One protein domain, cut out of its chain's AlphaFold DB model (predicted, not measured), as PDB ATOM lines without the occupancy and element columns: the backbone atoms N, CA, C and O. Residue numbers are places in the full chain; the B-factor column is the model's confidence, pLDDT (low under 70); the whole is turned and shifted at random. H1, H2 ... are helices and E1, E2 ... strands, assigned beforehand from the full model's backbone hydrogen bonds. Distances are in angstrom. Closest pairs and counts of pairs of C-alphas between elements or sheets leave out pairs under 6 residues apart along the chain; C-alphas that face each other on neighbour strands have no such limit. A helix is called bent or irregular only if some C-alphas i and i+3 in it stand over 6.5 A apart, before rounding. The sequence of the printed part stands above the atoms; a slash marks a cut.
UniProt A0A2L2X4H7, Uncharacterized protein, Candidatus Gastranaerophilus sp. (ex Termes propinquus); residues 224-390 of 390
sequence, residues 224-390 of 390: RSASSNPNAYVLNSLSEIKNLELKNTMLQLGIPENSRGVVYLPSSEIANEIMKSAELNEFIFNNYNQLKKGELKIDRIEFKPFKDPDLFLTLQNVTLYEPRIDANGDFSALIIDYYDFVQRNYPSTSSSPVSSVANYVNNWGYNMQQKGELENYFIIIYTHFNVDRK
ATOM      1  N   ARG A 224      24.569  39.127  -5.362       70.06
ATOM      2  CA  ARG A 224      24.295  40.530  -4.995       70.06
ATOM      3  C   ARG A 224      25.361  41.130  -4.079       70.06
ATOM      4  O   ARG A 224      25.697  42.300  -4.253       70.06
ATOM      5  N   SER A 225      25.871  40.366  -3.111       73.00
ATOM      6  CA  SER A 225      26.875  40.865  -2.170       73.00
ATOM      7  C   SER A 225      28.184  41.160  -2.903       73.00
ATOM      8  O   SER A 225      28.662  42.294  -2.827       73.00
ATOM      9  N   ALA A 226      28.678  40.221  -3.709       81.94
ATOM     10  CA  ALA A 226      29.826  40.404  -4.592       81.94
ATOM     11  C   ALA A 226      29.623  41.550  -5.595       81.94
ATOM     12  O   ALA A 226      30.496  42.399  -5.729       81.94
ATOM     13  N   SER A 227      28.453  41.645  -6.234       79.50
ATOM     14  CA  SER A 227      28.147  42.706  -7.212       79.50
ATOM     15  C   SER A 227      28.172  44.114  -6.608       79.50
ATOM     16  O   SER A 227      28.416  45.088  -7.313       79.50
ATOM     17  N   SER A 228      27.886  44.237  -5.308       77.69
ATOM     18  CA  SER A 228      27.936  45.509  -4.576       77.69
ATOM     19  C   SER A 228      29.305  45.816  -3.958       77.69
ATOM     20  O   SER A 228      29.508  46.911  -3.432       77.69
ATOM     21  N   ASN A 229      30.239  44.863  -3.998       79.69
ATOM     22  CA  ASN A 229      31.558  45.005  -3.404       79.69
ATOM     23  C   ASN A 229      32.519  45.655  -4.415       79.69
ATOM     24  O   ASN A 229      32.808  45.051  -5.446       79.69
ATOM     25  N   PRO A 230      33.082  46.845  -4.129       84.25
ATOM     26  CA  PRO A 230      34.013  47.507  -5.046       84.25
ATOM     27  C   PRO A 230      35.333  46.740  -5.239       84.25
ATOM     28  O   PRO A 230      36.100  47.062  -6.138       84.25
ATOM     29  N   ASN A 231      35.603  45.742  -4.392       87.00
ATOM     30  CA  ASN A 231      36.783  44.888  -4.439       87.00
ATOM     31  C   ASN A 231      36.459  43.459  -4.911       87.00
ATOM     32  O   ASN A 231      37.202  42.530  -4.583       87.00
ATOM     33  N   ALA A 232      35.352  43.265  -5.635       88.38
ATOM     34  CA  ALA A 232      34.997  41.986  -6.235       88.38
ATOM     35  C   ALA A 232      34.375  42.157  -7.629       88.38
ATOM     36  O   ALA A 232      33.799  43.194  -7.951       88.38
ATOM     37  N   TYR A 233      34.460  41.104  -8.437       88.75
ATOM     38  CA  TYR A 233      33.809  41.006  -9.738       88.75
ATOM     39  C   TYR A 233      33.049  39.693  -9.843       88.75
ATOM     40  O   TYR A 233      33.536  38.657  -9.398       88.75
ATOM     41  N   VAL A 234      31.878  39.733 -10.469       88.25
ATOM     42  CA  VAL A 234      31.083  38.538 -10.761       88.25
ATOM     43  C   VAL A 234      31.302  38.148 -12.216       88.25
ATOM     44  O   VAL A 234      31.211  38.996 -13.103       88.25
ATOM     45  N   LEU A 235      31.574  36.869 -12.438       85.00
ATOM     46  CA  LEU A 235      31.688  36.231 -13.743       85.00
ATOM     47  C   LEU A 235      30.460  35.355 -13.980       85.00
ATOM     48  O   LEU A 235      30.081  34.578 -13.098       85.00
ATOM     49  N   ASN A 236      29.845  35.432 -15.164       86.12
ATOM     50  CA  ASN A 236      28.687  34.582 -15.479       86.12
ATOM     51  C   ASN A 236      29.090  33.192 -15.983       86.12
ATOM     52  O   ASN A 236      28.236  32.318 -16.110       86.12
ATOM     53  N   SER A 237      30.368  32.972 -16.282       86.38
ATOM     54  CA  SER A 237      30.896  31.647 -16.594       86.38
ATOM     55  C   SER A 237      32.413  31.607 -16.442       86.38
ATOM     56  O   SER A 237      33.083  32.637 -16.546       86.38
ATOM     57  N   LEU A 238      32.977  30.407 -16.298       85.38
ATOM     58  CA  LEU A 238      34.422  30.192 -16.371       85.38
ATOM     59  C   LEU A 238      34.981  30.602 -17.746       85.38
ATOM     60  O   LEU A 238      36.137  31.003 -17.863       85.38
ATOM     61  N   SER A 239      34.151  30.534 -18.792       86.44
ATOM     62  CA  SER A 239      34.529  30.922 -20.154       86.44
ATOM     63  C   SER A 239      34.878  32.410 -20.304       86.44
ATOM     64  O   SER A 239      35.609  32.764 -21.230       86.44
ATOM     65  N   GLU A 240      34.423  33.263 -19.377       85.56
ATOM     66  CA  GLU A 240      34.794  34.682 -19.333       85.56
ATOM     67  C   GLU A 240      36.271  34.892 -18.947       85.56
ATOM     68  O   GLU A 240      36.834  35.938 -19.267       85.56
ATOM     69  N   ILE A 241      36.927  33.894 -18.330       86.38
ATOM     70  CA  ILE A 241      38.354  33.947 -17.990       86.38
ATOM     71  C   ILE A 241      39.202  33.831 -19.257       86.38
ATOM     72  O   ILE A 241      39.223  32.802 -19.943       86.38
ATOM     73  N   LYS A 242      39.970  34.886 -19.534       86.69
ATOM     74  CA  LYS A 242      40.816  34.963 -20.735       86.69
ATOM     75  C   LYS A 242      42.123  34.198 -20.635       86.69
ATOM     76  O   LYS A 242      42.607  33.698 -21.651       86.69
ATOM     77  N   ASN A 243      42.697  34.094 -19.439       87.00
ATOM     78  CA  ASN A 243      43.891  33.289 -19.229       87.00
ATOM     79  C   ASN A 243      43.561  31.798 -19.430       87.00
ATOM     80  O   ASN A 243      42.902  31.168 -18.604       87.00
ATOM     81  N   LEU A 244      44.030  31.238 -20.551       89.62
ATOM     82  CA  LEU A 244      43.760  29.852 -20.934       89.62
ATOM     83  C   LEU A 244      44.376  28.836 -19.969       89.62
ATOM     84  O   LEU A 244      43.777  27.789 -19.746       89.62
ATOM     85  N   GLU A 245      45.546  29.121 -19.400       90.38
ATOM     86  CA  GLU A 245      46.220  28.216 -18.463       90.38
ATOM     87  C   GLU A 245      45.462  28.137 -17.135       90.38
ATOM     88  O   GLU A 245      45.164  27.041 -16.655       90.38
ATOM     89  N   LEU A 246      45.042  29.289 -16.608       91.19
ATOM     90  CA  LEU A 246      44.184  29.375 -15.431       91.19
ATOM     91  C   LEU A 246      42.845  28.670 -15.675       91.19
ATOM     92  O   LEU A 246      42.446  27.817 -14.884       91.19
ATOM     93  N   LYS A 247      42.179  28.965 -16.799       91.31
ATOM     94  CA  LYS A 247      40.912  28.318 -17.163       91.31
ATOM     95  C   LYS A 247      41.059  26.797 -17.250       91.31
ATOM     96  O   LYS A 247      40.260  26.072 -16.666       91.31
ATOM     97  N   ASN A 248      42.091  26.306 -17.936       91.06
ATOM     98  CA  ASN A 248      42.354  24.872 -18.057       91.06
ATOM     99  C   ASN A 248      42.653  24.230 -16.699       91.06
ATOM    100  O   ASN A 248      42.199  23.120 -16.439       91.06
ATOM    101  N   THR A 249      43.368  24.937 -15.824       91.25
ATOM    102  CA  THR A 249      43.614  24.486 -14.452       91.25
ATOM    103  C   THR A 249      42.302  24.349 -13.683       91.25
ATOM    104  O   THR A 249      42.051  23.315 -13.076       91.25
ATOM    105  N   MET A 250      41.421  25.346 -13.758       94.31
ATOM    106  CA  MET A 250      40.115  25.312 -13.093       94.31
ATOM    107  C   MET A 250      39.220  24.179 -13.617       94.31
ATOM    108  O   MET A 250      38.603  23.476 -12.821       94.31
ATOM    109  N   LEU A 251      39.228  23.920 -14.930       92.31
ATOM    110  CA  LEU A 251      38.549  22.756 -15.517       92.31
ATOM    111  C   LEU A 251      39.114  21.427 -14.979       92.31
ATOM    112  O   LEU A 251      38.354  20.514 -14.667       92.31
ATOM    113  N   GLN A 252      40.438  21.312 -14.827       91.38
ATOM    114  CA  GLN A 252      41.088  20.124 -14.249       91.38
ATOM    115  C   GLN A 252      40.784  19.939 -12.757       91.38
ATOM    116  O   GLN A 252      40.788  18.808 -12.270       91.38
ATOM    117  N   LEU A 253      40.489  21.026 -12.039       88.31
ATOM    118  CA  LEU A 253      39.993  20.985 -10.661       88.31
ATOM    119  C   LEU A 253      38.522  20.542 -10.571       88.31
ATOM    120  O   LEU A 253      38.018  20.370  -9.466       88.31
ATOM    121  N   GLY A 254      37.851  20.317 -11.706       89.50
ATOM    122  CA  GLY A 254      36.462  19.865 -11.761       89.50
ATOM    123  C   GLY A 254      35.435  20.997 -11.772       89.50
ATOM    124  O   GLY A 254      34.243  20.715 -11.681       89.50
ATOM    125  N   ILE A 255      35.868  22.254 -11.913       91.25
ATOM    126  CA  ILE A 255      34.963  23.405 -12.002       91.25
ATOM    127  C   ILE A 255      34.266  23.377 -13.373       91.25
ATOM    128  O   ILE A 255      34.955  23.417 -14.396       91.25
ATOM    129  N   PRO A 256      32.921  23.328 -13.434       91.00
ATOM    130  CA  PRO A 256      32.191  23.322 -14.699       91.00
ATOM    131  C   PRO A 256      32.419  24.600 -15.513       91.00
ATOM    132  O   PRO A 256      32.452  25.703 -14.968       91.00
ATOM    133  N   GLU A 257      32.502  24.473 -16.838       89.06
ATOM    134  CA  GLU A 257      32.764  25.609 -17.737       89.06
ATOM    135  C   GLU A 257      31.679  26.700 -17.667       89.06
ATOM    136  O   GLU A 257      31.963  27.895 -17.772       89.06
ATOM    137  N   ASN A 258      30.429  26.298 -17.443       86.56
ATOM    138  CA  ASN A 258      29.280  27.187 -17.293       86.56
ATOM    139  C   ASN A 258      29.083  27.701 -15.857       86.56
ATOM    140  O   ASN A 258      28.122  28.425 -15.608       86.56
ATOM    141  N   SER A 259      29.950  27.328 -14.911       90.06
ATOM    142  CA  SER A 259      29.844  27.799 -13.532       90.06
ATOM    143  C   SER A 259      30.065  29.301 -13.476       90.06
ATOM    144  O   SER A 259      31.058  29.797 -14.004       90.06
ATOM    145  N   ARG A 260      29.194  30.016 -12.765       93.25
ATOM    146  CA  ARG A 260      29.466  31.393 -12.353       93.25
ATOM    147  C   ARG A 260      30.584  31.435 -11.327       93.25
ATOM    148  O   ARG A 260      30.946  30.403 -10.751       93.25
ATOM    149  N   GLY A 261      31.102  32.629 -11.077       93.81
ATOM    150  CA  GLY A 261      32.078  32.803 -10.021       93.81
ATOM    151  C   GLY A 261      32.297  34.233  -9.576       93.81
ATOM    152  O   GLY A 261      31.803  35.183 -10.181       93.81
ATOM    153  N   VAL A 262      33.052  34.365  -8.491       94.50
ATOM    154  CA  VAL A 262      33.432  35.651  -7.906       94.50
ATOM    155  C   VAL A 262      34.945  35.766  -7.873       94.50
ATOM    156  O   VAL A 262      35.638  34.859  -7.417       94.50
ATOM    157  N   VAL A 263      35.452  36.905  -8.332       94.38
ATOM    158  CA  VAL A 263      36.868  37.262  -8.286       94.38
ATOM    159  C   VAL A 263      37.060  38.381  -7.273       94.38
ATOM    160  O   VAL A 263      36.597  39.497  -7.495       94.38
ATOM    161  N   TYR A 264      37.753  38.102  -6.176       92.62
ATOM    162  CA  TYR A 264      38.071  39.069  -5.133       92.62
ATOM    163  C   TYR A 264      39.480  39.649  -5.313       92.62
ATOM    164  O   TYR A 264      40.460  38.935  -5.545       92.62
ATOM    165  N   LEU A 265      39.578  40.968  -5.160       87.44
ATOM    166  CA  LEU A 265      40.825  41.728  -5.232       87.44
ATOM    167  C   LEU A 265      41.638  41.636  -3.925       87.44
ATOM    168  O   LEU A 265      41.054  41.359  -2.875       87.44
ATOM    169  N   PRO A 266      42.950  41.962  -3.923       85.94
ATOM    170  CA  PRO A 266      43.786  41.947  -2.713       85.94
ATOM    171  C   PRO A 266      43.289  42.861  -1.596       85.94
ATOM    172  O   PRO A 266      43.543  42.613  -0.424       85.94
ATOM    173  N   SER A 267      42.577  43.927  -1.959       84.81
ATOM    174  CA  SER A 267      41.951  44.870  -1.032       84.81
ATOM    175  C   SER A 267      40.646  44.355  -0.417       84.81
ATOM    176  O   SER A 267      40.100  45.017   0.466       84.81
ATOM    177  N   SER A 268      40.120  43.213  -0.867       87.69
ATOM    178  CA  SER A 268      38.905  42.617  -0.306       87.69
ATOM    179  C   SER A 268      39.118  42.140   1.134       87.69
ATOM    180  O   SER A 268      40.230  41.825   1.557       87.69
ATOM    181  N   GLU A 269      38.035  42.091   1.910       85.94
ATOM    182  CA  GLU A 269      38.058  41.601   3.293       85.94
ATOM    183  C   GLU A 269      38.582  40.160   3.369       85.94
ATOM    184  O   GLU A 269      39.537  39.896   4.096       85.94
ATOM    185  N   ILE A 270      38.065  39.277   2.509       90.62
ATOM    186  CA  ILE A 270      38.476  37.873   2.443       90.62
ATOM    187  C   ILE A 270      39.955  37.702   2.067       90.62
ATOM    188  O   ILE A 270      40.654  36.900   2.683       90.62
ATOM    189  N   ALA A 271      40.486  38.493   1.124       92.44
ATOM    190  CA  ALA A 271      41.915  38.465   0.809       92.44
ATOM    191  C   ALA A 271      42.751  38.903   2.018       92.44
ATOM    192  O   ALA A 271      43.739  38.252   2.358       92.44
ATOM    193  N   ASN A 272      42.342  39.973   2.704       89.00
ATOM    194  CA  ASN A 272      43.020  40.462   3.904       89.00
ATOM    195  C   ASN A 272      43.034  39.444   5.046       89.00
ATOM    196  O   ASN A 272      44.012  39.385   5.796       89.00
ATOM    197  N   GLU A 273      41.973  38.659   5.185       90.31
ATOM    198  CA  GLU A 273      41.869  37.604   6.187       90.31
ATOM    199  C   GLU A 273      42.766  36.415   5.851       90.31
ATOM    200  O   GLU A 273      43.596  36.024   6.671       90.31
ATOM    201  N   ILE A 274      42.731  35.937   4.602       93.94
ATOM    202  CA  ILE A 274      43.625  34.868   4.141       93.94
ATOM    203  C   ILE A 274      45.090  35.273   4.299       93.94
ATOM    204  O   ILE A 274      45.904  34.484   4.786       93.94
ATOM    205  N   MET A 275      45.434  36.521   3.971       92.19
ATOM    206  CA  MET A 275      46.779  37.046   4.189       92.19
ATOM    207  C   MET A 275      47.183  36.995   5.668       92.19
ATOM    208  O   MET A 275      48.365  36.889   5.956       92.19
ATOM    209  N   LYS A 276      46.266  37.033   6.634       88.31
ATOM    210  CA  LYS A 276      46.601  36.936   8.067       88.31
ATOM    211  C   LYS A 276      46.537  35.507   8.614       88.31
ATOM    212  O   LYS A 276      46.997  35.288   9.734       88.31
ATOM    213  N   SER A 277      46.013  34.555   7.842       90.75
ATOM    214  CA  SER A 277      45.823  33.170   8.278       90.75
ATOM    215  C   SER A 277      47.138  32.480   8.657       90.75
ATOM    216  O   SER A 277      48.195  32.690   8.049       90.75
ATOM    217  N   ALA A 278      47.076  31.624   9.677       86.75
ATOM    218  CA  ALA A 278      48.225  30.830  10.099       86.75
ATOM    219  C   ALA A 278      48.607  29.802   9.025       86.75
ATOM    220  O   ALA A 278      49.786  29.556   8.802       86.75
ATOM    221  N   GLU A 279      47.619  29.249   8.330       92.56
ATOM    222  CA  GLU A 279      47.770  28.232   7.297       92.56
ATOM    223  C   GLU A 279      48.553  28.747   6.087       92.56
ATOM    224  O   GLU A 279      49.485  28.076   5.639       92.56
ATOM    225  N   LEU A 280      48.255  29.957   5.594       94.81
ATOM    226  CA  LEU A 280      49.034  30.546   4.503       94.81
ATOM    227  C   LEU A 280      50.464  30.879   4.952       94.81
ATOM    228  O   LEU A 280      51.415  30.653   4.206       94.81
ATOM    229  N   ASN A 281      50.638  31.390   6.173       92.62
ATOM    230  CA  ASN A 281      51.968  31.695   6.700       92.62
ATOM    231  C   ASN A 281      52.812  30.418   6.887       92.62
ATOM    232  O   ASN A 281      53.989  30.408   6.526       92.62
ATOM    233  N   GLU A 282      52.217  29.333   7.390       92.69
ATOM    234  CA  GLU A 282      52.850  28.011   7.492       92.69
ATOM    235  C   GLU A 282      53.229  27.473   6.103       92.69
ATOM    236  O   GLU A 282      54.355  27.010   5.910       92.69
ATOM    237  N   PHE A 283      52.333  27.589   5.114       95.94
ATOM    238  CA  PHE A 283      52.616  27.218   3.726       95.94
ATOM    239  C   PHE A 283      53.820  27.983   3.162       95.94
ATOM    240  O   PHE A 283      54.737  27.368   2.614       95.94
ATOM    241  N   ILE A 284      53.846  29.309   3.325       95.75
ATOM    242  CA  ILE A 284      54.937  30.162   2.836       95.75
ATOM    243  C   ILE A 284      56.255  29.800   3.516       95.75
ATOM    244  O   ILE A 284      57.268  29.652   2.837       95.75
ATOM    245  N   PHE A 285      56.248  29.628   4.839       95.31
ATOM    246  CA  PHE A 285      57.443  29.278   5.602       95.31
ATOM    247  C   PHE A 285      58.042  27.945   5.138       95.31
ATOM    248  O   PHE A 285      59.237  27.867   4.847       95.31
ATOM    249  N   ASN A 286      57.205  26.917   4.992       94.75
ATOM    250  CA  ASN A 286      57.647  25.581   4.589       94.75
ATOM    251  C   ASN A 286      58.155  25.530   3.138       94.75
ATOM    252  O   ASN A 286      58.999  24.696   2.811       94.75
ATOM    253  N   ASN A 287      57.678  26.434   2.278       96.44
ATOM    254  CA  ASN A 287      57.973  26.432   0.845       96.44
ATOM    255  C   ASN A 287      58.834  27.611   0.368       96.44
ATOM    256  O   ASN A 287      59.072  27.746  -0.832       96.44
ATOM    257  N   TYR A 288      59.351  28.443   1.276       94.88
ATOM    258  CA  TYR A 288      59.969  29.740   0.968       94.88
ATOM    259  C   TYR A 288      60.989  29.700  -0.183       94.88
ATOM    260  O   TYR A 288      60.926  30.503  -1.115       94.88
ATOM    261  N   ASN A 289      61.910  28.730  -0.163       94.50
ATOM    262  CA  ASN A 289      62.943  28.605  -1.194       94.50
ATOM    263  C   ASN A 289      62.377  28.220  -2.570       94.50
ATOM    264  O   ASN A 289      62.859  28.725  -3.579       94.50
ATOM    265  N   GLN A 290      61.369  27.346  -2.616       96.62
ATOM    266  CA  GLN A 290      60.717  26.941  -3.867       96.62
ATOM    267  C   GLN A 290      59.881  28.096  -4.436       96.62
ATOM    268  O   GLN A 290      59.918  28.359  -5.638       96.62
ATOM    269  N   LEU A 291      59.203  28.845  -3.559       96.00
ATOM    270  CA  LEU A 291      58.430  30.039  -3.913       96.00
ATOM    271  C   LEU A 291      59.317  31.145  -4.500       96.00
ATOM    272  O   LEU A 291      58.938  31.759  -5.494       96.00
ATOM    273  N   LYS A 292      60.512  31.373  -3.934       94.69
ATOM    274  CA  LYS A 292      61.484  32.346  -4.469       94.69
ATOM    275  C   LYS A 292      62.058  31.961  -5.829       94.69
ATOM    276  O   LYS A 292      62.442  32.831  -6.604       94.69
ATOM    277  N   LYS A 293      62.150  30.665  -6.116       93.88
ATOM    278  CA  LYS A 293      62.634  30.161  -7.407       93.88
ATOM    279  C   LYS A 293      61.526  30.031  -8.456       93.88
ATOM    280  O   LYS A 293      61.836  29.759  -9.610       93.88
ATOM    281  N   GLY A 294      60.259  30.205  -8.069       90.19
ATOM    282  CA  GLY A 294      59.108  29.991  -8.950       90.19
ATOM    283  C   GLY A 294      58.906  28.525  -9.353       90.19
ATOM    284  O   GLY A 294      58.350  28.257 -10.415       90.19
ATOM    285  N   GLU A 295      59.388  27.583  -8.534       92.50
ATOM    286  CA  GLU A 295      59.308  26.137  -8.802       92.50
ATOM    287  C   GLU A 295      57.910  25.568  -8.498       92.50
ATOM    288  O   GLU A 295      57.486  24.597  -9.123       92.50
ATOM    289  N   LEU A 296      57.170  26.190  -7.573       92.12
ATOM    290  CA  LEU A 296      55.798  25.805  -7.241       92.12
ATOM    291  C   LEU A 296      54.805  26.509  -8.164       92.12
ATOM    292  O   LEU A 296      54.701  27.734  -8.176       92.12
ATOM    293  N   LYS A 297      54.057  25.715  -8.933       91.12
ATOM    294  CA  LYS A 297      53.018  26.212  -9.846       91.12
ATOM    295  C   LYS A 297      51.612  26.042  -9.300       91.12
ATOM    296  O   LYS A 297      50.792  26.932  -9.479       91.12
ATOM    297  N   ILE A 298      51.343  24.924  -8.637       93.50
ATOM    298  CA  ILE A 298      50.050  24.626  -8.026       93.50
ATOM    299  C   ILE A 298      50.304  23.906  -6.704       93.50
ATOM    300  O   ILE A 298      51.131  22.997  -6.662       93.50
ATOM    301  N   ASP A 299      49.591  24.291  -5.651       94.94
ATOM    302  CA  ASP A 299      49.563  23.566  -4.375       94.94
ATOM    303  C   ASP A 299      48.206  23.760  -3.678       94.94
ATOM    304  O   ASP A 299      47.305  24.389  -4.236       94.94
ATOM    305  N   ARG A 300      48.020  23.215  -2.476       94.31
ATOM    306  CA  ARG A 300      46.782  23.333  -1.701       94.31
ATOM    307  C   ARG A 300      47.047  23.743  -0.263       94.31
ATOM    308  O   ARG A 300      48.025  23.323   0.349       94.31
ATOM    309  N   ILE A 301      46.116  24.508   0.296       94.00
ATOM    310  CA  ILE A 301      46.044  24.769   1.736       94.00
ATOM    311  C   ILE A 301      44.640  24.432   2.233       94.00
ATOM    312  O   ILE A 301      43.653  24.588   1.515       94.00
ATOM    313  N   GLU A 302      44.556  23.960   3.471       90.62
ATOM    314  CA  GLU A 302      43.289  23.668   4.136       90.62
ATOM    315  C   GLU A 302      43.182  24.538   5.385       90.62
ATOM    316  O   GLU A 302      43.968  24.359   6.321       90.62
ATOM    317  N   PHE A 303      42.202  25.442   5.422       86.25
ATOM    318  CA  PHE A 303      41.904  26.222   6.624       86.25
ATOM    319  C   PHE A 303      41.350  25.314   7.716       86.25
ATOM    320  O   PHE A 303      40.686  24.317   7.429       86.25
ATOM    321  N   LYS A 304      41.630  25.620   8.986       78.12
ATOM    322  CA  LYS A 304      41.233  24.770  10.116       78.12
ATOM    323  C   LYS A 304      40.160  25.445  10.971       78.12
ATOM    324  O   LYS A 304      40.328  26.595  11.367       78.12
ATOM    325  N   PRO A 305      39.128  24.704  11.419       67.00
ATOM    326  CA  PRO A 305      37.959  25.285  12.091       67.00
ATOM    327  C   PRO A 305      38.271  25.923  13.454       67.00
ATOM    328  O   PRO A 305      37.460  26.671  13.988       67.00
ATOM    329  N   PHE A 306      39.424  25.608  14.052       65.62
ATOM    330  CA  PHE A 306      39.865  26.176  15.331       65.62
ATOM    331  C   PHE A 306      40.870  27.321  15.191       65.62
ATOM    332  O   PHE A 306      41.085  28.040  16.165       65.62
ATOM    333  N   LYS A 307      41.510  27.449  14.024       70.38
ATOM    334  CA  LYS A 307      42.448  28.534  13.728       70.38
ATOM    335  C   LYS A 307      41.691  29.691  13.087       70.38
ATOM    336  O   LYS A 307      41.787  30.810  13.577       70.38
ATOM    337  N   ASP A 308      40.881  29.375  12.079       77.00
ATOM    338  CA  ASP A 308      40.098  30.344  11.328       77.00
ATOM    339  C   ASP A 308      38.732  29.749  10.928       77.00
ATOM    340  O   ASP A 308      38.600  29.104   9.884       77.00
ATOM    341  N   PRO A 309      37.704  29.863  11.792       71.75
ATOM    342  CA  PRO A 309      36.390  29.291  11.520       71.75
ATOM    343  C   PRO A 309      35.656  29.976  10.359       71.75
ATOM    344  O   PRO A 309      34.800  29.330   9.754       71.75
ATOM    345  N   ASP A 310      35.957  31.244  10.051       77.44
ATOM    346  CA  ASP A 310      35.293  31.962   8.959       77.44
ATOM    347  C   ASP A 310      35.852  31.495   7.618       77.44
ATOM    348  O   ASP A 310      35.100  30.991   6.780       77.44
ATOM    349  N   LEU A 311      37.180  31.500   7.452       87.06
ATOM    350  CA  LEU A 311      37.811  30.935   6.258       87.06
ATOM    351  C   LEU A 311      37.537  29.437   6.112       87.06
ATOM    352  O   LEU A 311      37.323  28.967   4.999       87.06
ATOM    353  N   PHE A 312      37.459  28.682   7.213       84.81
ATOM    354  CA  PHE A 312      37.086  27.267   7.166       84.81
ATOM    355  C   PHE A 312      35.688  27.045   6.573       84.81
ATOM    356  O   PHE A 312      35.503  26.130   5.776       84.81
ATOM    357  N   LEU A 313      34.692  27.845   6.967       78.94
ATOM    358  CA  LEU A 313      33.326  27.712   6.448       78.94
ATOM    359  C   LEU A 313      33.146  28.353   5.068       78.94
ATOM    360  O   LEU A 313      32.169  28.043   4.387       78.94
ATOM    361  N   THR A 314      34.069  29.228   4.667       87.06
ATOM    362  CA  THR A 314      34.032  29.909   3.370       87.06
ATOM    363  C   THR A 314      34.766  29.136   2.278       87.06
ATOM    364  O   THR A 314      34.242  29.020   1.177       87.06
ATOM    365  N   LEU A 315      35.973  28.645   2.580       90.81
ATOM    366  CA  LEU A 315      36.989  28.226   1.610       90.81
ATOM    367  C   LEU A 315      37.793  27.000   2.078       90.81
ATOM    368  O   LEU A 315      39.016  26.982   1.970       90.81
ATOM    369  N   GLN A 316      37.165  26.010   2.718       85.88
ATOM    370  CA  GLN A 316      37.885  25.011   3.525       85.88
ATOM    371  C   GLN A 316      39.154  24.432   2.870       85.88
ATOM    372  O   GLN A 316      40.168  24.306   3.555       85.88
ATOM    373  N   ASN A 317      39.101  24.064   1.583       88.94
ATOM    374  CA  ASN A 317      40.213  23.460   0.850       88.94
ATOM    375  C   ASN A 317      40.490  24.242  -0.435       88.94
ATOM    376  O   ASN A 317      39.883  23.962  -1.462       88.94
ATOM    377  N   VAL A 318      41.451  25.160  -0.412       94.94
ATOM    378  CA  VAL A 318      41.757  25.974  -1.595       94.94
ATOM    379  C   VAL A 318      42.974  25.471  -2.352       94.94
ATOM    380  O   VAL A 318      43.918  24.912  -1.785       94.94
ATOM    381  N   THR A 319      42.975  25.741  -3.652       96.81
ATOM    382  CA  THR A 319      44.129  25.572  -4.530       96.81
ATOM    383  C   THR A 319      44.861  26.904  -4.679       96.81
ATOM    384  O   THR A 319      44.263  27.917  -5.025       96.81
ATOM    385  N   LEU A 320      46.169  26.904  -4.443       97.00
ATOM    386  CA  LEU A 320      47.058  28.017  -4.750       97.00
ATOM    387  C   LEU A 320      47.579  27.851  -6.177       97.00
ATOM    388  O   LEU A 320      48.231  26.855  -6.477       97.00
ATOM    389  N   TYR A 321      47.317  28.828  -7.038       95.69
ATOM    390  CA  TYR A 321      47.794  28.892  -8.415       95.69
ATOM    391  C   TYR A 321      48.872  29.971  -8.564       95.69
ATOM    392  O   TYR A 321      48.699  31.122  -8.152       95.69
ATOM    393  N   GLU A 322      49.995  29.558  -9.149       94.31
ATOM    394  CA  GLU A 322      51.249  30.298  -9.299       94.31
ATOM    395  C   GLU A 322      51.726  31.041  -8.039       94.31
ATOM    396  O   GLU A 322      52.045  32.237  -8.112       94.31
ATOM    397  N   PRO A 323      51.818  30.355  -6.880       96.50
ATOM    398  CA  PRO A 323      52.349  30.973  -5.679       96.50
ATOM    399  C   PRO A 323      53.841  31.277  -5.859       96.50
ATOM    400  O   PRO A 323      54.641  30.404  -6.198       96.50
ATOM    401  N   ARG A 324      54.240  32.523  -5.610       96.12
ATOM    402  CA  ARG A 324      55.635  32.959  -5.769       96.12
ATOM    403  C   ARG A 324      55.998  34.070  -4.801       96.12
ATOM    404  O   ARG A 324      55.130  34.828  -4.379       96.12
ATOM    405  N   ILE A 325      57.290  34.182  -4.506       95.38
ATOM    406  CA  ILE A 325      57.879  35.337  -3.820       95.38
ATOM    407  C   ILE A 325      58.830  36.010  -4.800       95.38
ATOM    408  O   ILE A 325      59.740  35.360  -5.316       95.38
ATOM    409  N   ASP A 326      58.617  37.293  -5.066       92.94
ATOM    410  CA  ASP A 326      59.468  38.047  -5.978       92.94
ATOM    411  C   ASP A 326      60.792  38.502  -5.323       92.94
ATOM    412  O   ASP A 326      61.106  38.201  -4.166       92.94
ATOM    413  N   ALA A 327      61.604  39.240  -6.083       91.06
ATOM    414  CA  ALA A 327      62.885  39.752  -5.604       91.06
ATOM    415  C   ALA A 327      62.757  40.783  -4.461       91.06
ATOM    416  O   ALA A 327      63.717  40.965  -3.713       91.06
ATOM    417  N   ASN A 328      61.597  41.430  -4.310       91.25
ATOM    418  CA  ASN A 328      61.304  42.401  -3.253       91.25
ATOM    419  C   ASN A 328      60.767  41.738  -1.974       91.25
ATOM    420  O   ASN A 328      60.523  42.424  -0.979       91.25
ATOM    421  N   GLY A 329      60.587  40.414  -1.994       91.56
ATOM    422  CA  GLY A 329      59.972  39.672  -0.898       91.56
ATOM    423  C   GLY A 329      58.444  39.717  -0.927       91.56
ATOM    424  O   GLY A 329      57.816  39.345   0.064       91.56
ATOM    425  N   ASP A 330      57.834  40.151  -2.033       93.25
ATOM    426  CA  ASP A 330      56.384  40.172  -2.180       93.25
ATOM    427  C   ASP A 330      55.875  38.788  -2.590       93.25
ATOM    428  O   ASP A 330      56.215  38.252  -3.648       93.25
ATOM    429  N   PHE A 331      55.052  38.194  -1.726       95.00
ATOM    430  CA  PHE A 331      54.300  36.991  -2.039       95.00
ATOM    431  C   PHE A 331      53.089  37.346  -2.895       95.00
ATOM    432  O   PHE A 331      52.378  38.309  -2.601       95.00
ATOM    433  N   SER A 332      52.815  36.536  -3.916       94.31
ATOM    434  CA  SER A 332      51.567  36.594  -4.675       94.31
ATOM    435  C   SER A 332      51.082  35.205  -5.069       94.31
ATOM    436  O   SER A 332      51.891  34.324  -5.359       94.31
ATOM    437  N   ALA A 333      49.762  35.022  -5.076       95.75
ATOM    438  CA  ALA A 333      49.096  33.816  -5.559       95.75
ATOM    439  C   ALA A 333      47.638  34.118  -5.923       95.75
ATOM    440  O   ALA A 333      47.001  34.976  -5.298       95.75
ATOM    441  N   LEU A 334      47.094  33.367  -6.883       96.25
ATOM    442  CA  LEU A 334      45.649  33.213  -7.021       96.25
ATOM    443  C   LEU A 334      45.199  32.054  -6.137       96.25
ATOM    444  O   LEU A 334      45.766  30.968  -6.187       96.25
ATOM    445  N   ILE A 335      44.179  32.288  -5.331       97.25
ATOM    446  CA  ILE A 335      43.550  31.275  -4.495       97.25
ATOM    447  C   ILE A 335      42.242  30.900  -5.163       97.25
ATOM    448  O   ILE A 335      41.407  31.767  -5.400       97.25
ATOM    449  N   ILE A 336      42.099  29.627  -5.499       97.12
ATOM    450  CA  ILE A 336      40.978  29.087  -6.253       97.12
ATOM    451  C   ILE A 336      40.238  28.108  -5.356       97.12
ATOM    452  O   ILE A 336      40.853  27.196  -4.800       97.12
ATOM    453  N   ASP A 337      38.928  28.270  -5.267       95.69
ATOM    454  CA  ASP A 337      38.044  27.292  -4.646       95.69
ATOM    455  C   ASP A 337      36.795  27.075  -5.496       95.69
ATOM    456  O   ASP A 337      36.434  27.917  -6.328       95.69
ATOM    457  N   TYR A 338      36.135  25.945  -5.277       93.62
ATOM    458  CA  TYR A 338      34.797  25.711  -5.783       93.62
ATOM    459  C   TYR A 338      33.847  25.632  -4.596       93.62
ATOM    460  O   TYR A 338      34.054  24.874  -3.658       93.62
ATOM    461  N   TYR A 339      32.818  26.472  -4.602       91.56
ATOM    462  CA  TYR A 339      31.810  26.484  -3.556       91.56
ATOM    463  C   TYR A 339      30.835  25.326  -3.800       91.56
ATOM    464  O   TYR A 339      29.704  25.525  -4.241       91.56
ATOM    465  N   ASP A 340      31.299  24.098  -3.572       87.94
ATOM    466  CA  ASP A 340      30.573  22.847  -3.767       87.94
ATOM    467  C   ASP A 340      30.572  22.019  -2.476       87.94
ATOM    468  O   ASP A 340      31.513  21.328  -2.087       87.94
ATOM    469  N   PHE A 341      29.460  22.088  -1.752       83.62
ATOM    470  CA  PHE A 341      29.298  21.275  -0.566       83.62
ATOM    471  C   PHE A 341      29.238  19.800  -0.960       83.62
ATOM    472  O   PHE A 341      28.577  19.400  -1.916       83.62
ATOM    473  N   VAL A 342      29.885  18.969  -0.151       80.75
ATOM    474  CA  VAL A 342      29.821  17.510  -0.257       80.75
ATOM    475  C   VAL A 342      29.185  16.976   1.008       80.75
ATOM    476  O   VAL A 342      29.534  17.420   2.102       80.75
ATOM    477  N   GLN A 343      28.273  16.012   0.897       78.69
ATOM    478  CA  GLN A 343      27.660  15.397   2.070       78.69
ATOM    479  C   GLN A 343      28.727  14.818   3.011       78.69
ATOM    480  O   GLN A 343      29.538  13.974   2.628       78.69
ATOM    481  N   ARG A 344      28.707  15.248   4.272       74.62
ATOM    482  CA  ARG A 344      29.589  14.756   5.331       74.62
ATOM    483  C   ARG A 344      28.820  13.838   6.258       74.62
ATOM    484  O   ARG A 344      27.720  14.156   6.714       74.62
ATOM    485  N   ASN A 345      29.435  12.718   6.605       65.94
ATOM    486  CA  ASN A 345      28.899  11.857   7.645       65.94
ATOM    487  C   ASN A 345      28.974  12.586   8.986       65.94
ATOM    488  O   ASN A 345      30.035  13.076   9.371       65.94
ATOM    489  N   TYR A 346      27.857  12.627   9.710       57.88
ATOM    490  CA  TYR A 346      27.859  13.010  11.115       57.88
ATOM    491  C   TYR A 346      28.651  11.947  11.874       57.88
ATOM    492  O   TYR A 346      28.196  10.802  11.933       57.88
ATOM    493  N   PRO A 347      29.812  12.252  12.472       43.88
ATOM    494  CA  PRO A 347      30.369  11.322  13.428       43.88
ATOM    495  C   PRO A 347      29.404  11.356  14.611       43.88
ATOM    496  O   PRO A 347      29.305  12.376  15.295       43.88
ATOM    497  N   SER A 348      28.690  10.256  14.859       38.94
ATOM    498  CA  SER A 348      27.840  10.084  16.048       38.94
ATOM    499  C   SER A 348      28.623  10.245  17.362       38.94
ATOM    500  O   SER A 348      28.033  10.311  18.435       38.94
ATOM    501  N   THR A 349      29.952  10.341  17.275       36.94
ATOM    502  CA  THR A 349      30.909  10.368  18.379       36.94
ATOM    503  C   THR A 349      31.913  11.523  18.306       36.94
ATOM    504  O   THR A 349      32.907  11.499  19.030       36.94
ATOM    505  N   SER A 350      31.702  12.545  17.464       38.41
ATOM    506  CA  SER A 350      32.610  13.700  17.472       38.41
ATOM    507  C   SER A 350      32.530  14.423  18.820       38.41
ATOM    508  O   SER A 350      31.542  15.085  19.137       38.41
ATOM    509  N   SER A 351      33.604  14.334  19.599       38.69
ATOM    510  CA  SER A 351      33.805  15.044  20.864       38.69
ATOM    511  C   SER A 351      34.012  16.557  20.690       38.69
ATOM    512  O   SER A 351      34.214  17.264  21.677       38.69
ATOM    513  N   SER A 352      33.956  17.076  19.454       43.19
ATOM    514  CA  SER A 352      34.134  18.492  19.136       43.19
ATOM    515  C   SER A 352      32.824  19.139  18.660       43.19
ATOM    516  O   SER A 352      32.426  18.963  17.500       43.19
ATOM    517  N   PRO A 353      32.189  19.975  19.501       45.47
ATOM    518  CA  PRO A 353      30.990  20.730  19.149       45.47
ATOM    519  C   PRO A 353      31.154  21.581  17.885       45.47
ATOM    520  O   PRO A 353      30.258  21.598  17.051       45.47
ATOM    521  N   VAL A 354      32.321  22.198  17.666       47.56
ATOM    522  CA  VAL A 354      32.592  23.037  16.480       47.56
ATOM    523  C   VAL A 354      32.565  22.216  15.187       47.56
ATOM    524  O   VAL A 354      31.963  22.633  14.202       47.56
ATOM    525  N   SER A 355      33.138  21.008  15.200       53.66
ATOM    526  CA  SER A 355      33.097  20.116  14.032       53.66
ATOM    527  C   SER A 355      31.684  19.609  13.729       53.66
ATOM    528  O   SER A 355      31.345  19.386  12.569       53.66
ATOM    529  N   SER A 356      30.838  19.474  14.759       58.28
ATOM    530  CA  SER A 356      29.437  19.113  14.558       58.28
ATOM    531  C   SER A 356      28.691  20.226  13.822       58.28
ATOM    532  O   SER A 356      28.058  19.943  12.811       58.28
ATOM    533  N   VAL A 357      28.860  21.493  14.229       58.44
ATOM    534  CA  VAL A 357      28.237  22.656  13.564       58.44
ATOM    535  C   VAL A 357      28.696  22.800  12.127       58.44
ATOM    536  O   VAL A 357      27.863  22.947  11.238       58.44
ATOM    537  N   ALA A 358      30.004  22.711  11.895       65.06
ATOM    538  CA  ALA A 358      30.581  22.734  10.559       65.06
ATOM    539  C   ALA A 358      29.944  21.680   9.645       65.06
ATOM    540  O   ALA A 358      29.545  21.991   8.526       65.06
ATOM    541  N   ASN A 359      29.784  20.450  10.138       68.31
ATOM    542  CA  ASN A 359      29.138  19.383   9.380       68.31
ATOM    543  C   ASN A 359      27.639  19.641   9.167       68.31
ATOM    544  O   ASN A 359      27.138  19.340   8.088       68.31
ATOM    545  N   TYR A 360      26.930  20.223  10.142       67.00
ATOM    546  CA  TYR A 360      25.525  20.619   9.973       67.00
ATOM    547  C   TYR A 360      25.357  21.690   8.893       67.00
ATOM    548  O   TYR A 360      24.550  21.504   7.986       67.00
ATOM    549  N   VAL A 361      26.132  22.778   8.962       72.12
ATOM    550  CA  VAL A 361      26.089  23.870   7.976       72.12
ATOM    551  C   VAL A 361      26.478  23.351   6.595       72.12
ATOM    552  O   VAL A 361      25.778  23.619   5.623       72.12
ATOM    553  N   ASN A 362      27.527  22.529   6.514       78.31
ATOM    554  CA  ASN A 362      27.936  21.907   5.263       78.31
ATOM    555  C   ASN A 362      26.834  21.018   4.670       78.31
ATOM    556  O   ASN A 362      26.539  21.104   3.486       78.31
ATOM    557  N   ASN A 363      26.222  20.150   5.477       74.38
ATOM    558  CA  ASN A 363      25.181  19.243   4.994       74.38
ATOM    559  C   ASN A 363      23.905  19.983   4.603       74.38
ATOM    560  O   ASN A 363      23.214  19.558   3.680       74.38
ATOM    561  N   TRP A 364      23.597  21.090   5.276       76.75
ATOM    562  CA  TRP A 364      22.551  21.992   4.823       76.75
ATOM    563  C   TRP A 364      22.889  22.600   3.462       76.75
ATOM    564  O   TRP A 364      22.076  22.488   2.550       76.75
ATOM    565  N   GLY A 365      24.090  23.171   3.305       79.62
ATOM    566  CA  GLY A 365      24.559  23.726   2.035       79.62
ATOM    567  C   GLY A 365      24.484  22.699   0.904       79.62
ATOM    568  O   GLY A 365      23.895  22.977  -0.136       79.62
ATOM    569  N   TYR A 366      24.940  21.469   1.163       81.06
ATOM    570  CA  TYR A 366      24.811  20.336   0.243       81.06
ATOM    571  C   TYR A 366      23.356  20.092  -0.156       81.06
ATOM    572  O   TYR A 366      23.037  20.053  -1.341       81.06
ATOM    573  N   ASN A 367      22.448  19.976   0.818       75.12
ATOM    574  CA  ASN A 367      21.030  19.763   0.534       75.12
ATOM    575  C   ASN A 367      20.425  20.915  -0.282       75.12
ATOM    576  O   ASN A 367      19.558  20.669  -1.118       75.12
ATOM    577  N   MET A 368      20.856  22.159  -0.054       75.19
ATOM    578  CA  MET A 368      20.378  23.315  -0.819       75.19
ATOM    579  C   MET A 368      20.901  23.298  -2.252       75.19
ATOM    580  O   MET A 368      20.135  23.572  -3.172       75.19
ATOM    581  N   GLN A 369      22.151  22.885  -2.463       82.44
ATOM    582  CA  GLN A 369      22.710  22.691  -3.802       82.44
ATOM    583  C   GLN A 369      21.999  21.570  -4.557       82.44
ATOM    584  O   GLN A 369      21.630  21.748  -5.714       82.44
ATOM    585  N   GLN A 370      21.703  20.448  -3.891       78.19
ATOM    586  CA  GLN A 370      20.922  19.360  -4.495       78.19
ATOM    587  C   GLN A 370      19.505  19.799  -4.896       78.19
ATOM    588  O   GLN A 370      18.948  19.274  -5.856       78.19
ATOM    589  N   LYS A 371      18.922  20.770  -4.181       72.62
ATOM    590  CA  LYS A 371      17.612  21.356  -4.503       72.62
ATOM    591  C   LYS A 371      17.686  22.490  -5.540       72.62
ATOM    592  O   LYS A 371      16.638  22.963  -5.966       72.62
ATOM    593  N   GLY A 372      18.883  22.932  -5.937       73.62
ATOM    594  CA  GLY A 372      19.077  24.096  -6.813       73.62
ATOM    595  C   GLY A 372      18.784  25.443  -6.140       73.62
ATOM    596  O   GLY A 372      18.556  26.437  -6.818       73.62
ATOM    597  N   GLU A 373      18.766  25.467  -4.810       74.38
ATOM    598  CA  GLU A 373      18.413  26.618  -3.963       74.38
ATOM    599  C   GLU A 373      19.650  27.366  -3.446       74.38
ATOM    600  O   GLU A 373      19.563  28.457  -2.881       74.38
ATOM    601  N   LEU A 374      20.813  26.745  -3.624       82.88
ATOM    602  CA  LEU A 374      22.126  27.309  -3.388       82.88
ATOM    603  C   LEU A 374      22.961  27.004  -4.621       82.88
ATOM    604  O   LEU A 374      23.031  25.855  -5.051       82.88
ATOM    605  N   GLU A 375      23.566  28.022  -5.210       86.56
ATOM    606  CA  GLU A 375      24.374  27.823  -6.401       86.56
ATOM    607  C   GLU A 375      25.780  27.317  -6.069       86.56
ATOM    608  O   GLU A 375      26.411  27.765  -5.109       86.56
ATOM    609  N   ASN A 376      26.287  26.407  -6.901       90.94
ATOM    610  CA  ASN A 376      27.706  26.076  -6.933       90.94
ATOM    611  C   ASN A 376      28.421  27.113  -7.794       90.94
ATOM    612  O   ASN A 376      28.033  27.332  -8.942       90.94
ATOM    613  N   TYR A 377      29.487  27.714  -7.281       93.88
ATOM    614  CA  TYR A 377      30.212  28.746  -8.011       93.88
ATOM    615  C   TYR A 377      31.695  28.721  -7.680       93.88
ATOM    616  O   TYR A 377      32.087  28.281  -6.604       93.88
ATOM    617  N   PHE A 378      32.540  29.172  -8.601       95.38
ATOM    618  CA  PHE A 378      33.970  29.253  -8.327       95.38
ATOM    619  C   PHE A 378      34.328  30.560  -7.626       95.38
ATOM    620  O   PHE A 378      33.740  31.613  -7.875       95.38
ATOM    621  N   ILE A 379      35.344  30.502  -6.779       96.38
ATOM    622  CA  ILE A 379      35.900  31.661  -6.095       96.38
ATOM    623  C   ILE A 379      37.356  31.796  -6.526       96.38
ATOM    624  O   ILE A 379      38.113  30.830  -6.479       96.38
ATOM    625  N   ILE A 380      37.751  32.995  -6.949       96.94
ATOM    626  CA  ILE A 380      39.150  33.363  -7.186       96.94
ATOM    627  C   ILE A 380      39.483  34.529  -6.266       96.94
ATOM    628  O   ILE A 380      38.771  35.527  -6.246       96.94
ATOM    629  N   ILE A 381      40.575  34.439  -5.519       96.06
ATOM    630  CA  ILE A 381      41.039  35.512  -4.637       96.06
ATOM    631  C   ILE A 381      42.488  35.793  -4.972       96.06
ATOM    632  O   ILE A 381      43.338  34.909  -4.869       96.06
ATOM    633  N   TYR A 382      42.790  37.024  -5.362       92.69
ATOM    634  CA  TYR A 382      44.176  37.422  -5.549       92.69
ATOM    635  C   TYR A 382      44.769  37.891  -4.224       92.69
ATOM    636  O   TYR A 382      44.237  38.789  -3.571       92.69
ATOM    637  N   THR A 383      45.889  37.288  -3.837       90.50
ATOM    638  CA  THR A 383      46.656  37.682  -2.653       90.50
ATOM    639  C   THR A 383      47.981  38.287  -3.082       90.50
ATOM    640  O   THR A 383      48.647  37.762  -3.973       90.50
ATOM    641  N   HIS A 384      48.352  39.405  -2.457       90.50
ATOM    642  CA  HIS A 384      49.616  40.085  -2.713       90.50
ATOM    643  C   HIS A 384      50.058  40.868  -1.471       90.50
ATOM    644  O   HIS A 384      49.354  41.782  -1.039       90.50
ATOM    645  N   PHE A 385      51.202  40.510  -0.882       90.75
ATOM    646  CA  PHE A 385      51.757  41.202   0.285       90.75
ATOM    647  C   PHE A 385      53.254  40.943   0.460       90.75
ATOM    648  O   PHE A 385      53.765  39.893   0.082       90.75
ATOM    649  N   ASN A 386      53.938  41.867   1.132       91.44
ATOM    650  CA  ASN A 386      55.345  41.703   1.474       91.44
ATOM    651  C   ASN A 386      55.521  40.755   2.669       91.44
ATOM    652  O   ASN A 386      54.977  41.011   3.747       91.44
ATOM    653  N   VAL A 387      56.281  39.676   2.484       88.12
ATOM    654  CA  VAL A 387      56.521  38.661   3.524       88.12
ATOM    655  C   VAL A 387      57.385  39.217   4.659       88.12
ATOM    656  O   VAL A 387      57.171  38.857   5.813       88.12
ATOM    657  N   ASP A 388      58.303  40.137   4.355       77.25
ATOM    658  CA  ASP A 388      59.287  40.666   5.308       77.25
ATOM    659  C   ASP A 388      58.761  41.865   6.130       77.25
ATOM    660  O   ASP A 388      59.434  42.326   7.053       77.25
ATOM    661  N   ARG A 389      57.569  42.395   5.812       66.25
ATOM    662  CA  ARG A 389      56.943  43.550   6.497       66.25
ATOM    663  C   ARG A 389      55.724  43.193   7.354       66.25
ATOM    664  O   ARG A 389      54.978  44.098   7.734       66.25
ATOM    665  N   LYS A 390      55.495  41.906   7.613       54.75
ATOM    666  CA  LYS A 390      54.396  41.432   8.462       54.75
ATOM    667  C   LYS A 390      54.729  41.420   9.944       54.75
ATOM    668  O   LYS A 390      55.884  41.092  10.291       54.75
TER     669      LYS A 390
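AT A GLANCE: This is residues 224 to 390 of the 390 residues of an uncharacterized protein of Candidatus Gastranaerophilus sp. (ex Termes propinquus) (UniProt A0A2L2X4H7). Look first for a twisted sheet of six strands, with the helices H3, H4 and H5 packed over one face. The short H1 covers its edge strand E1, H2 only grazes the sheet, and the longest helix, H6, is set off past the end of E5 and the beginning of E6. The printed part has 167 residues with six named helices and six named strands, along the chain H1 E1 H2 E2 H3 H4 E3 H5 E4 E5 H6 E6. The sheet is mixed, in the order E1 E2 E6 E5 E4 E3, and the class is mixed, helices and strands. The whole is compact, with a radius of gyration of the C-alphas of 16.6 A and spans of 49 by 40 by 30 A.

HOW THE PARTS SIT: Start at the inner strands E5, residues 330 to 339, and E6, residues 377 to 386: they are antiparallel, with N 335 and O 381 within hydrogen-bond range at 2.8 A. E2, residues 261 to 264, is parallel to E6, with N 264 and O 380 at 2.8 A. E1, residues 232 to 235, is antiparallel to E2, with N 233 and O 263 at 2.8 A. On the other side of E5, E4, residues 317 to 325, makes a hairpin with it, with N 319 and O 336 at 2.8 A; E4 bends by 68 degrees at residue 322. The edge strand E3, residues 298 to 302, is antiparallel to E4, with N 301 and O 318 at 3.1 A. H3, residues 269 to 276, H4, residues 278 to 293, and H5, residues 309 to 315, form two layers with the sheet, helices on one face of it. H3 lies over E6, 7.9 A high, with the C-alphas of Ala 271 and Thr 383 closest at 5.9 A. H4 is irregular, C-alphas 286 and 289 being 8.4 A apart; its closest C-alphas to E4 are Leu 291 and Arg 324, 4.4 A. H5 stands up from the sheet at 49 degrees and only just touches H3, with 3 pairs of C-alphas within 8 A, the closest Ile 274 and Leu 311 at 7.3 A. H1, residues 224 to 228, lies over E1 on the same face as H3, while H2, residues 244 to 252, only grazes the sheet. H6, residues 353 to 370, is not on the sheet; it is close to H5 but not clearly touching, the closest C-alphas being Leu 313 and Ala 358 at 7.0 A. O i to N i+4 pairs are within range throughout H1, H2, H3, H5 and H6, and in 10 of 12 in H4.

IN THESE COORDINATES: Find C-alpha 224 at (24.295, 40.530, -4.995), where H1 begins. E5 runs 28.2 A from C-alpha 330 at (56.384, 40.172, -2.180), and H6 runs 25.7 A. E6 runs 29.8 A to C-alpha 386 at (55.345, 41.703, 1.474).

THE WHOLE: The two C-alphas farthest apart are those of Ala 327 and Ser 348, 50.8 A. The printed part has no cut, and its one long link is E5 to H6, 13 residues. The pLDDT is under 70 at residues 305 to 306, 345 to 360 and 389 to 390.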